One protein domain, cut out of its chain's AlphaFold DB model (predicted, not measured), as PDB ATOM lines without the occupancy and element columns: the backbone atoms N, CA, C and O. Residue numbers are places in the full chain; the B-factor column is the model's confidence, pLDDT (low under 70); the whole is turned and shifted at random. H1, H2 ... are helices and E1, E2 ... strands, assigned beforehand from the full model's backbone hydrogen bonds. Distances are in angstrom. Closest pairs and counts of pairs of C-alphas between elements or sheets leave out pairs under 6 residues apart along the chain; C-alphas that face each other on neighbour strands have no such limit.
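AT A GLANCE: This is residues 28 to 51 and 58 to 123 of the 125 residues of an uncharacterized protein of Trichinella pseudospiralis (UniProt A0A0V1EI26). A long helix, H2, makes the length of the domain, with a second helix, H1, crossing it near its first end and a small three-stranded sheet packed on its later half through E1. The last part of H1 and the residues after it, 44 to 51, stick out, and the sheet's far strand E3 lies away from H2. The printed part has 90 residues, with two named helices and three named strands in the order H1 H2 E1 E2 E3; the sheet's order is E1, E2, E3, antiparallel throughout, and the class is mixed, helices and strands. The whole is loose, with a radius of gyration of the C-alphas of 17.4 A, and elongated, spanning 54 by 30 by 26 A.

HOW THE PARTS SIT: H1, residues 30 to 48, touches H2, residues 62 to 88, and H2 touches H1 with its residues 64 to 72 alone. Their closest C-alphas, those of Ala 38 and Glu 64, are 5.2 A apart. The two helices run opposite ways at a steep tilt of 56 degrees. In H1 and H2 every O i to N i+4 pair is within hydrogen-bond range. E1, residues 93 to 99, E2, residues 103 to 108, and E3, residues 117 to 122, form a meander, each strand the antiparallel neighbour of the one before. H2 is on this sheet at a height over the sheet of 5.2 A, giving two layers, a helix on one face of a sheet. It lies over E1, and on the local plane its line stands at 42 degrees to that of E1, slantwise to the strands. The closest C-alphas of H2 and E1, those of Cys 78 and Cys 96, are 5.6 A apart. The hairpin E1 and E2 has N 94 and O 107 within hydrogen-bond range at 2.7 A, and the hairpin E2 and E3 has N 121 and O 104 at 3.0 A. H1 is apart from E1, E2 and E3.

IN THESE COORDINATES: H1 begins at C-alpha 30, (-34.328, 30.631, 17.502), and is 26.9 A long from first to last C-alpha. H2 is 37.8 A long and ends at C-alpha 88, (-26.595, 6.558, 24.128). E1 is 13.8 A long, E2 16.0 A and E3 15.9 A, with E3 ending at C-alpha 122, (-45.569, 2.558, 20.345).

THE WHOLE: The C-alphas farthest apart, those of Thr 58 and His 113, are 55.5 A apart. Residues 52 to 57 are not printed, and C-alphas 51 and 58 are 15.3 A apart across this cut, which lies between H1 and H2. Of the links that are printed whole, H2 to E1 and E1 to E2 are tight, and E2 to E3 is short. The mean pLDDT of the printed part is 75.5; residues 28, 58 to 59, 98, 102 and 109 to 123 are under 70.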
ATOM      1  N   CYS A  28     -28.298  33.414  15.225       58.09
ATOM      2  CA  CYS A  28     -27.919  32.635  16.406       58.09
ATOM      3  C   CYS A  28     -29.071  32.450  17.418       58.09
ATOM      4  O   CYS A  28     -28.954  31.645  18.344       58.09
ATOM      5  N   TYR A  29     -30.205  33.136  17.222       71.19
ATOM      6  CA  TYR A  29     -31.385  33.051  18.079       71.19
ATOM      7  C   TYR A  29     -32.566  32.392  17.358       71.19
ATOM      8  O   TYR A  29     -33.002  32.844  16.299       71.19
ATOM      9  N   LEU A  30     -33.150  31.366  17.990       74.50
ATOM     10  CA  LEU A  30     -34.328  30.631  17.502       74.50
ATOM     11  C   LEU A  30     -35.473  31.564  17.070       74.50
ATOM     12  O   LEU A  30     -36.075  31.359  16.021       74.50
ATOM     13  N   ALA A  31     -35.730  32.631  17.831       77.81
ATOM     14  CA  ALA A  31     -36.756  33.620  17.504       77.81
ATOM     15  C   ALA A  31     -36.512  34.326  16.156       77.81
ATOM     16  O   ALA A  31     -37.453  34.695  15.458       77.81
ATOM     17  N   GLU A  32     -35.255  34.524  15.767       80.81
ATOM     18  CA  GLU A  32     -34.897  35.160  14.501       80.81
ATOM     19  C   GLU A  32     -35.074  34.200  13.317       80.81
ATOM     20  O   GLU A  32     -35.665  34.585  12.308       80.81
ATOM     21  N   LEU A  33     -34.692  32.927  13.484       81.25
ATOM     22  CA  LEU A  33     -34.957  31.860  12.508       81.25
ATOM     23  C   LEU A  33     -36.457  31.658  12.261       81.25
ATOM     24  O   LEU A  33     -36.885  31.553  11.107       81.25
ATOM     25  N   ILE A  34     -37.258  31.656  13.332       83.31
ATOM     26  CA  ILE A  34     -38.722  31.578  13.251       83.31
ATOM     27  C   ILE A  34     -39.260  32.746  12.426       83.31
ATOM     28  O   ILE A  34     -40.050  32.532  11.506       83.31
ATOM     29  N   ARG A  35     -38.786  33.974  12.686       84.69
ATOM     30  CA  ARG A  35     -39.229  35.154  11.934       84.69
ATOM     31  C   ARG A  35     -38.915  35.055  10.448       84.69
ATOM     32  O   ARG A  35     -39.819  35.228   9.633       84.69
ATOM     33  N   VAL A  36     -37.669  34.748  10.090       84.56
ATOM     34  CA  VAL A  36     -37.250  34.604   8.684       84.56
ATOM     35  C   VAL A  36     -38.076  33.532   7.976       84.56
ATOM     36  O   VAL A  36     -38.557  33.745   6.866       84.56
ATOM     37  N   THR A  37     -38.302  32.403   8.640       85.56
ATOM     38  CA  THR A  37     -39.059  31.281   8.072       85.56
ATOM     39  C   THR A  37     -40.516  31.647   7.830       85.56
ATOM     40  O   THR A  37     -41.041  31.371   6.751       85.56
ATOM     41  N   ALA A  38     -41.146  32.340   8.779       87.00
ATOM     42  CA  ALA A  38     -42.516  32.811   8.635       87.00
ATOM     43  C   ALA A  38     -42.654  33.818   7.472       87.00
ATOM     44  O   ALA A  38     -43.586  33.720   6.672       87.00
ATOM     45  N   PHE A  39     -41.673  34.714   7.281       86.44
ATOM     46  CA  PHE A  39     -41.614  35.592   6.102       86.44
ATOM     47  C   PHE A  39     -41.485  34.811   4.789       86.44
ATOM     48  O   PHE A  39     -42.205  35.098   3.829       86.44
ATOM     49  N   CYS A  40     -40.602  33.810   4.731       86.06
ATOM     50  CA  CYS A  40     -40.445  32.966   3.547       86.06
ATOM     51  C   CYS A  40     -41.746  32.231   3.193       86.06
ATOM     52  O   CYS A  40     -42.129  32.183   2.023       86.06
ATOM     53  N   GLN A  41     -42.451  31.693   4.191       87.25
ATOM     54  CA  GLN A  41     -43.739  31.021   4.003       87.25
ATOM     55  C   GLN A  41     -44.820  31.980   3.497       87.25
ATOM     56  O   GLN A  41     -45.514  31.662   2.528       87.25
ATOM     57  N   HIS A  42     -44.923  33.166   4.101       87.25
ATOM     58  CA  HIS A  42     -45.858  34.207   3.683       87.25
ATOM     59  C   HIS A  42     -45.625  34.620   2.222       87.25
ATOM     60  O   HIS A  42     -46.552  34.658   1.407       87.25
ATOM     61  N   PHE A  43     -44.362  34.866   1.861       85.62
ATOM     62  CA  PHE A  43     -43.969  35.193   0.494       85.62
ATOM     63  C   PHE A  43     -44.348  34.073  -0.483       85.62
ATOM     64  O   PHE A  43     -45.021  34.323  -1.486       85.62
ATOM     65  N   LEU A  44     -43.982  32.828  -0.167       86.50
ATOM     66  CA  LEU A  44     -44.274  31.670  -1.008       86.50
ATOM     67  C   LEU A  44     -45.780  31.482  -1.222       86.50
ATOM     68  O   LEU A  44     -46.219  31.201  -2.339       86.50
ATOM     69  N   ARG A  45     -46.578  31.662  -0.167       87.12
ATOM     70  CA  ARG A  45     -48.039  31.611  -0.240       87.12
ATOM     71  C   ARG A  45     -48.582  32.661  -1.201       87.12
ATOM     72  O   ARG A  45     -49.404  32.331  -2.055       87.12
ATOM     73  N   ASN A  46     -48.135  33.906  -1.080       88.06
ATOM     74  CA  ASN A  46     -48.609  34.996  -1.927       88.06
ATOM     75  C   ASN A  46     -48.220  34.806  -3.398       88.06
ATOM     76  O   ASN A  46     -49.044  35.057  -4.277       88.06
ATOM     77  N   VAL A  47     -47.014  34.302  -3.676       87.88
ATOM     78  CA  VAL A  47     -46.582  33.956  -5.042       87.88
ATOM     79  C   VAL A  47     -47.468  32.866  -5.647       87.88
ATOM     80  O   VAL A  47     -47.871  32.975  -6.802       87.88
ATOM     81  N   LYS A  48     -47.810  31.836  -4.862       88.44
ATOM     82  CA  LYS A  48     -48.659  30.719  -5.309       88.44
ATOM     83  C   LYS A  48     -50.149  31.064  -5.397       88.44
ATOM     84  O   LYS A  48     -50.912  30.287  -5.964       88.44
ATOM     85  N   SER A  49     -50.575  32.196  -4.838       86.56
ATOM     86  CA  SER A  49     -51.990  32.572  -4.766       86.56
ATOM     87  C   SER A  49     -52.401  33.503  -5.917       86.56
ATOM     88  O   SER A  49     -51.637  34.410  -6.282       86.56
ATOM     89  N   PRO A  50     -53.634  33.360  -6.445       86.75
ATOM     90  CA  PRO A  50     -54.245  34.366  -7.310       86.75
ATOM     91  C   PRO A  50     -54.255  35.729  -6.619       86.75
ATOM     92  O   PRO A  50     -54.407  35.800  -5.400       86.75
ATOM     93  N   THR A  51     -54.140  36.818  -7.383       83.25
ATOM     94  CA  THR A  51     -54.023  38.183  -6.839       83.25
ATOM     95  C   THR A  51     -55.139  38.545  -5.855       83.25
ATOM     96  O   THR A  51     -54.865  39.191  -4.850       83.25
ATOM     97  N   THR A  58     -49.596  43.967   5.831       62.12
ATOM     98  CA  THR A  58     -48.196  44.402   5.844       62.12
ATOM     99  C   THR A  58     -47.308  43.566   6.778       62.12
ATOM    100  O   THR A  58     -46.096  43.752   6.793       62.12
ATOM    101  N   GLY A  59     -47.894  42.647   7.554       65.94
ATOM    102  CA  GLY A  59     -47.201  41.767   8.488       65.94
ATOM    103  C   GLY A  59     -47.530  40.290   8.275       65.94
ATOM    104  O   GLY A  59     -48.639  39.934   7.866       65.94
ATOM    105  N   VAL A  60     -46.539  39.456   8.599       71.38
ATOM    106  CA  VAL A  60     -46.682  38.014   8.821       71.38
ATOM    107  C   VAL A  60     -47.690  37.791   9.946       71.38
ATOM    108  O   VAL A  60     -47.657  38.476  10.971       71.38
ATOM    109  N   MET A  61     -48.608  36.861   9.734       75.12
ATOM    110  CA  MET A  61     -49.711  36.577  10.645       75.12
ATOM    111  C   MET A  61     -49.268  35.633  11.777       75.12
ATOM    112  O   MET A  61     -48.297  34.889  11.650       75.12
ATOM    113  N   THR A  62     -49.976  35.641  12.910       77.12
ATOM    114  CA  THR A  62     -49.638  34.805  14.083       77.12
ATOM    115  C   THR A  62     -49.650  33.301  13.767       77.12
ATOM    116  O   THR A  62     -48.863  32.546  14.340       77.12
ATOM    117  N   ASP A  63     -50.497  32.859  12.831       80.31
ATOM    118  CA  ASP A  63     -50.530  31.475  12.333       80.31
ATOM    119  C   ASP A  63     -49.218  31.090  11.630       80.31
ATOM    120  O   ASP A  63     -48.701  29.998  11.844       80.31
ATOM    121  N   GLU A  64     -48.640  32.001  10.849       82.19
ATOM    122  CA  GLU A  64     -47.375  31.798  10.131       82.19
ATOM    123  C   GLU A  64     -46.179  31.736  11.093       82.19
ATOM    124  O   GLU A  64     -45.287  30.910  10.910       82.19
ATOM    125  N   PHE A  65     -46.178  32.537  12.164       80.25
ATOM    126  CA  PHE A  65     -45.172  32.393  13.225       80.25
ATOM    127  C   PHE A  65     -45.311  31.071  13.980       80.25
ATOM    128  O   PHE A  65     -44.303  30.423  14.245       80.25
ATOM    129  N   THR A  66     -46.542  30.651  14.282       80.50
ATOM    130  CA  THR A  66     -46.806  29.381  14.976       80.50
ATOM    131  C   THR A  66     -46.351  28.187  14.135       80.50
ATOM    132  O   THR A  66     -45.757  27.242  14.653       80.50
ATOM    133  N   GLU A  67     -46.595  28.224  12.826       84.81
ATOM    134  CA  GLU A  67     -46.165  27.164  11.913       84.81
ATOM    135  C   GLU A  67     -44.639  27.126  11.769       84.81
ATOM    136  O   GLU A  67     -44.029  26.058  11.847       84.81
ATOM    137  N   ALA A  68     -43.997  28.288  11.630       85.19
ATOM    138  CA  ALA A  68     -42.542  28.385  11.606       85.19
ATOM    139  C   ALA A  68     -41.905  27.891  12.917       85.19
ATOM    140  O   ALA A  68     -40.912  27.164  12.883       85.19
ATOM    141  N   GLU A  69     -42.481  28.242  14.067       83.94
ATOM    142  CA  GLU A  69     -42.045  27.755  15.377       83.94
ATOM    143  C   GLU A  69     -42.157  26.237  15.475       83.94
ATOM    144  O   GLU A  69     -41.181  25.580  15.837       83.94
ATOM    145  N   ARG A  70     -43.302  25.666  15.085       82.81
ATOM    146  CA  ARG A  70     -43.497  24.212  15.057       82.81
ATOM    147  C   ARG A  70     -42.448  23.525  14.195       82.81
ATOM    148  O   ARG A  70     -41.839  22.563  14.654       82.81
ATOM    149  N   LEU A  71     -42.199  24.021  12.984       84.25
ATOM    150  CA  LEU A  71     -41.190  23.451  12.089       84.25
ATOM    151  C   LEU A  71     -39.801  23.428  12.731       84.25
ATOM    152  O   LEU A  71     -39.154  22.383  12.749       84.25
ATOM    153  N   TRP A  72     -39.353  24.549  13.296       82.12
ATOM    154  CA  TRP A  72     -38.032  24.619  13.926       82.12
ATOM    155  C   TRP A  72     -37.939  23.805  15.210       82.12
ATOM    156  O   TRP A  72     -36.922  23.149  15.439       82.12
ATOM    157  N   PHE A  73     -38.990  23.803  16.024       79.75
ATOM    158  CA  PHE A  73     -39.082  22.974  17.217       79.75
ATOM    159  C   PHE A  73     -38.931  21.489  16.865       79.75
ATOM    160  O   PHE A  73     -38.075  20.809  17.436       79.75
ATOM    161  N   TRP A  74     -39.668  21.013  15.854       80.38
ATOM    162  CA  TRP A  74     -39.531  19.651  15.338       80.38
ATOM    163  C   TRP A  74     -38.130  19.384  14.799       80.38
ATOM    164  O   TRP A  74     -37.519  18.389  15.173       80.38
ATOM    165  N   GLN A  75     -37.574  20.272  13.974       80.06
ATOM    166  CA  GLN A  75     -36.252  20.077  13.374       80.06
ATOM    167  C   GLN A  75     -35.150  19.956  14.440       80.06
ATOM    168  O   GLN A  75     -34.327  19.036  14.390       80.06
ATOM    169  N   ILE A  76     -35.150  20.862  15.424       80.12
ATOM    170  CA  ILE A  76     -34.155  20.905  16.502       80.12
ATOM    171  C   ILE A  76     -34.290  19.680  17.396       80.12
ATOM    172  O   ILE A  76     -33.285  19.041  17.717       80.12
ATOM    173  N   LEU A  77     -35.509  19.338  17.813       78.06
ATOM    174  CA  LEU A  77     -35.684  18.192  18.688       78.06
ATOM    175  C   LEU A  77     -35.448  16.866  17.969       78.06
ATOM    176  O   LEU A  77     -34.797  16.006  18.550       78.06
ATOM    177  N   CYS A  78     -35.872  16.710  16.712       80.25
ATOM    178  CA  CYS A  78     -35.532  15.540  15.901       80.25
ATOM    179  C   CYS A  78     -34.011  15.369  15.803       80.25
ATOM    180  O   CYS A  78     -33.505  14.270  16.017       80.25
ATOM    181  N   ALA A  79     -33.264  16.450  15.550       81.31
ATOM    182  CA  ALA A  79     -31.803  16.400  15.513       81.31
ATOM    183  C   ALA A  79     -31.196  15.995  16.870       81.31
ATOM    184  O   ALA A  79     -30.284  15.166  16.925       81.31
ATOM    185  N   ARG A  80     -31.720  16.538  17.978       82.81
ATOM    186  CA  ARG A  80     -31.287  16.177  19.338       82.81
ATOM    187  C   ARG A  80     -31.606  14.724  19.679       82.81
ATOM    188  O   ARG A  80     -30.733  14.041  20.204       82.81
ATOM    189  N   LEU A  81     -32.804  14.247  19.351       81.69
ATOM    190  CA  LEU A  81     -33.239  12.871  19.572       81.69
ATOM    191  C   LEU A  81     -32.381  11.895  18.765       81.69
ATOM    192  O   LEU A  81     -31.847  10.948  19.330       81.69
ATOM    193  N   VAL A  82     -32.163  12.165  17.476       82.44
ATOM    194  CA  VAL A  82     -31.254  11.369  16.639       82.44
ATOM    195  C   VAL A  82     -29.845  11.350  17.239       82.44
ATOM    196  O   VAL A  82     -29.242  10.284  17.351       82.44
ATOM    197  N   SER A  83     -29.321  12.496  17.695       82.44
ATOM    198  CA  SER A  83     -28.012  12.551  18.361       82.44
ATOM    199  C   SER A  83     -27.980  11.730  19.653       82.44
ATOM    200  O   SER A  83     -27.010  11.014  19.898       82.44
ATOM    201  N   TYR A  84     -29.040  11.802  20.461       82.00
ATOM    202  CA  TYR A  84     -29.179  11.032  21.692       82.00
ATOM    203  C   TYR A  84     -29.197   9.529  21.408       82.00
ATOM    204  O   TYR A  84     -28.439   8.795  22.037       82.00
ATOM    205  N   VAL A  85     -29.999   9.084  20.439       82.94
ATOM    206  CA  VAL A  85     -30.116   7.679  20.029       82.94
ATOM    207  C   VAL A  85     -28.772   7.150  19.524       82.94
ATOM    208  O   VAL A  85     -28.319   6.105  19.989       82.94
ATOM    209  N   LYS A  86     -28.077   7.909  18.664       83.38
ATOM    210  CA  LYS A  86     -26.732   7.543  18.189       83.38
ATOM    211  C   LYS A  86     -25.731   7.373  19.324       83.38
ATOM    212  O   LYS A  86     -24.963   6.418  19.324       83.38
ATOM    213  N   LYS A  87     -25.716   8.315  20.271       83.62
ATOM    214  CA  LYS A  87     -24.699   8.369  21.330       83.62
ATOM    215  C   LYS A  87     -24.972   7.409  22.484       83.62
ATOM    216  O   LYS A  87     -24.030   6.828  23.003       83.62
ATOM    217  N   ASN A  88     -26.231   7.267  22.897       87.88
ATOM    218  CA  ASN A  88     -26.595   6.558  24.128       87.88
ATOM    219  C   ASN A  88     -27.185   5.172  23.871       87.88
ATOM    220  O   ASN A  88     -27.041   4.295  24.714       87.88
ATOM    221  N   LEU A  89     -27.847   4.966  22.726       81.69
ATOM    222  CA  LEU A  89     -28.465   3.680  22.381       81.69
ATOM    223  C   LEU A  89     -27.657   2.893  21.344       81.69
ATOM    224  O   LEU A  89     -28.006   1.758  21.042       81.69
ATOM    225  N   VAL A  90     -26.575   3.476  20.810       81.56
ATOM    226  CA  VAL A  90     -25.676   2.840  19.825       81.56
ATOM    227  C   VAL A  90     -26.423   2.403  18.550       81.56
ATOM    228  O   VAL A  90     -26.014   1.490  17.837       81.56
ATOM    229  N   LEU A  91     -27.532   3.078  18.231       80.44
ATOM    230  CA  LEU A  91     -28.303   2.863  17.008       80.44
ATOM    231  C   LEU A  91     -27.931   3.938  15.985       80.44
ATOM    232  O   LEU A  91     -27.999   5.130  16.290       80.44
ATOM    233  N   ASP A  92     -27.581   3.552  14.755       80.69
ATOM    234  CA  ASP A  92     -27.233   4.525  13.710       80.69
ATOM    235  C   ASP A  92     -28.483   5.154  13.072       80.69
ATOM    236  O   ASP A  92     -28.838   4.896  11.925       80.69
ATOM    237  N   ALA A  93     -29.194   5.975  13.844       79.44
ATOM    238  CA  ALA A  93     -30.413   6.645  13.404       79.44
ATOM    239  C   ALA A  93     -30.125   7.764  12.391       79.44
ATOM    240  O   ALA A  93     -29.399   8.709  12.669       79.44
ATOM    241  N   LYS A  94     -30.720   7.719  11.207       78.50
ATOM    242  CA  LYS A  94     -30.564   8.738  10.163       78.50
ATOM    243  C   LYS A  94     -31.512   9.914  10.370       78.50
ATOM    244  O   LYS A  94     -31.101  11.066  10.251       78.50
ATOM    245  N   ILE A  95     -32.777   9.624  10.669       74.56
ATOM    246  CA  ILE A  95     -33.830  10.636  10.780       74.56
ATOM    247  C   ILE A  95     -34.935  10.182  11.737       74.56
ATOM    248  O   ILE A  95     -35.147   8.986  11.932       74.56
ATOM    249  N   CYS A  96     -35.651  11.153  12.302       78.94
ATOM    250  CA  CYS A  96     -36.906  10.941  13.018       78.94
ATOM    251  C   CYS A  96     -38.054  11.404  12.112       78.94
ATOM    252  O   CYS A  96     -38.121  12.587  11.778       78.94
ATOM    253  N   HIS A  97     -38.912  10.476  11.679       70.94
ATOM    254  CA  HIS A  97     -40.029  10.773  10.770       70.94
ATOM    255  C   HIS A  97     -41.292  11.207  11.502       70.94
ATOM    256  O   HIS A  97     -42.012  12.073  11.010       70.94
ATOM    257  N   CYS A  98     -41.567  10.622  12.667       68.50
ATOM    258  CA  CYS A  98     -42.651  11.075  13.520       68.50
ATOM    259  C   CYS A  98     -42.285  10.905  14.985       68.50
ATOM    260  O   CYS A  98     -41.620   9.942  15.368       68.50
ATOM    261  N   TRP A  99     -42.761  11.831  15.801       75.19
ATOM    262  CA  TRP A  99     -42.706  11.732  17.245       75.19
ATOM    263  C   TRP A  99     -43.951  12.410  17.814       75.19
ATOM    264  O   TRP A  99     -44.378  13.442  17.311       75.19
ATOM    265  N   ASN A 100     -44.585  11.792  18.799       70.88
ATOM    266  CA  ASN A 100     -45.587  12.379  19.680       70.88
ATOM    267  C   ASN A 100     -45.496  11.682  21.052       70.88
ATOM    268  O   ASN A 100     -44.594  10.874  21.277       70.88
ATOM    269  N   ASP A 101     -46.431  11.971  21.953       72.12
ATOM    270  CA  ASP A 101     -46.418  11.422  23.315       72.12
ATOM    271  C   ASP A 101     -46.548   9.889  23.374       72.12
ATOM    272  O   ASP A 101     -46.238   9.295  24.400       72.12
ATOM    273  N   THR A 102     -46.984   9.235  22.294       67.44
ATOM    274  CA  THR A 102     -47.264   7.790  22.269       67.44
ATOM    275  C   THR A 102     -46.428   7.007  21.259       67.44
ATOM    276  O   THR A 102     -46.383   5.777  21.328       67.44
ATOM    277  N   LYS A 103     -45.761   7.683  20.317       71.69
ATOM    278  CA  LYS A 103     -45.090   7.052  19.181       71.69
ATOM    279  C   LYS A 103     -43.850   7.814  18.741       71.69
ATOM    280  O   LYS A 103     -43.900   9.023  18.537       71.69
ATOM    281  N   ILE A 104     -42.766   7.081  18.484       77.88
ATOM    282  CA  ILE A 104     -41.564   7.580  17.800       77.88
ATOM    283  C   ILE A 104     -41.222   6.632  16.649       77.88
ATOM    284  O   ILE A 104     -41.188   5.414  16.830       77.88
ATOM    285  N   VAL A 105     -40.942   7.193  15.471       78.94
ATOM    286  CA  VAL A 105     -40.477   6.450  14.295       78.94
ATOM    287  C   VAL A 105     -39.123   6.980  13.852       78.94
ATOM    288  O   VAL A 105     -38.992   8.137  13.434       78.94
ATOM    289  N   LEU A 106     -38.125   6.103  13.920       81.56
ATOM    290  CA  LEU A 106     -36.753   6.376  13.507       81.56
ATOM    291  C   LEU A 106     -36.408   5.536  12.277       81.56
ATOM    292  O   LEU A 106     -36.741   4.353  12.204       81.56
ATOM    293  N   VAL A 107     -35.691   6.145  11.335       80.44
ATOM    294  CA  VAL A 107     -35.051   5.421  10.228       80.44
ATOM    295  C   VAL A 107     -33.622   5.148  10.625       80.44
ATOM    296  O   VAL A 107     -32.888   6.092  10.925       80.44
ATOM    297  N   LEU A 108     -33.216   3.884  10.619       80.38
ATOM    298  CA  LEU A 108     -31.845   3.500  10.922       80.38
ATOM    299  C   LEU A 108     -31.063   3.231   9.635       80.38
ATOM    300  O   LEU A 108     -31.571   2.642   8.681       80.38
ATOM    301  N   ASN A 109     -29.782   3.583   9.642       68.56
ATOM    302  CA  ASN A 109     -28.814   2.997   8.732       68.56
ATOM    303  C   ASN A 109     -28.555   1.554   9.201       68.56
ATOM    304  O   ASN A 109     -27.632   1.278   9.959       68.56
ATOM    305  N   LYS A 110     -29.440   0.639   8.805       58.34
ATOM    306  CA  LYS A 110     -29.102  -0.708   8.331       58.34
ATOM    307  C   LYS A 110     -27.851  -1.333   8.971       58.34
ATOM    308  O   LYS A 110     -26.745  -1.233   8.439       58.34
ATOM    309  N   TRP A 111     -28.033  -2.020  10.097       46.03
ATOM    310  CA  TRP A 111     -26.971  -2.808  10.727       46.03
ATOM    311  C   TRP A 111     -26.977  -4.253  10.203       46.03
ATOM    312  O   TRP A 111     -27.994  -4.932  10.239       46.03
ATOM    313  N   ARG A 112     -25.820  -4.693   9.686       41.78
ATOM    314  CA  ARG A 112     -25.437  -6.055   9.249       41.78
ATOM    315  C   ARG A 112     -26.526  -6.899   8.550       41.78
ATOM    316  O   ARG A 112     -26.777  -8.023   8.953       41.78
ATOM    317  N   HIS A 113     -27.118  -6.369   7.484       45.03
ATOM    318  CA  HIS A 113     -27.380  -7.024   6.188       45.03
ATOM    319  C   HIS A 113     -28.457  -6.225   5.452       45.03
ATOM    320  O   HIS A 113     -29.637  -6.257   5.759       45.03
ATOM    321  N   GLU A 114     -28.010  -5.466   4.467       43.66
ATOM    322  CA  GLU A 114     -28.741  -5.182   3.241       43.66
ATOM    323  C   GLU A 114     -30.231  -4.705   3.205       43.66
ATOM    324  O   GLU A 114     -30.698  -4.532   2.087       43.66
ATOM    325  N   GLN A 115     -30.891  -4.178   4.269       48.00
ATOM    326  CA  GLN A 115     -32.138  -3.348   4.137       48.00
ATOM    327  C   GLN A 115     -32.297  -2.113   5.074       48.00
ATOM    328  O   GLN A 115     -31.850  -2.130   6.214       48.00
ATOM    329  N   GLU A 116     -32.858  -0.995   4.567       51.47
ATOM    330  CA  GLU A 116     -33.270   0.156   5.409       51.47
ATOM    331  C   GLU A 116     -34.478  -0.291   6.247       51.47
ATOM    332  O   GLU A 116     -35.503  -0.665   5.682       51.47
ATOM    333  N   GLU A 117     -34.368  -0.268   7.578       56.59
ATOM    334  CA  GLU A 117     -35.463  -0.642   8.480       56.59
ATOM    335  C   GLU A 117     -36.037   0.592   9.182       56.59
ATOM    336  O   GLU A 117     -35.316   1.448   9.709       56.59
ATOM    337  N   THR A 118     -37.368   0.672   9.184       56.84
ATOM    338  CA  THR A 118     -38.132   1.655   9.952       56.84
ATOM    339  C   THR A 118     -38.569   0.993  11.249       56.84
ATOM    340  O   THR A 118     -39.363   0.054  11.215       56.84
ATOM    341  N   ILE A 119     -38.069   1.474  12.390       61.88
ATOM    342  CA  ILE A 119     -38.493   0.963  13.696       61.88
ATOM    343  C   ILE A 119     -39.543   1.910  14.274       61.88
ATOM    344  O   ILE A 119     -39.292   3.103  14.466       61.88
ATOM    345  N   CYS A 120     -40.725   1.358  14.545       57.09
ATOM    346  CA  CYS A 120     -41.820   2.028  15.231       57.09
ATOM    347  C   CYS A 120     -41.828   1.579  16.693       57.09
ATOM    348  O   CYS A 120     -42.011   0.395  16.965       57.09
ATOM    349  N   TYR A 121     -41.676   2.519  17.622       55.25
ATOM    350  CA  TYR A 121     -41.983   2.275  19.027       55.25
ATOM    351  C   TYR A 121     -43.333   2.915  19.340       55.25
ATOM    352  O   TYR A 121     -43.494   4.120  19.151       55.25
ATOM    353  N   GLU A 122     -44.288   2.107  19.796       46.81
ATOM    354  CA  GLU A 122     -45.569   2.558  20.345       46.81
ATOM    355  C   GLU A 122     -45.601   2.194  21.829       46.81
ATOM    356  O   GLU A 122     -45.333   1.050  22.203       46.81
ATOM    357  N   GLN A 123     -45.875   3.176  22.685       40.69
ATOM    358  CA  GLN A 123     -46.059   2.924  24.107       40.69
ATOM    359  C   GLN A 123     -47.466   2.337  24.292       40.69
ATOM    360  O   GLN A 123     -48.457   2.991  23.973       40.69
TER     361      GLN A 123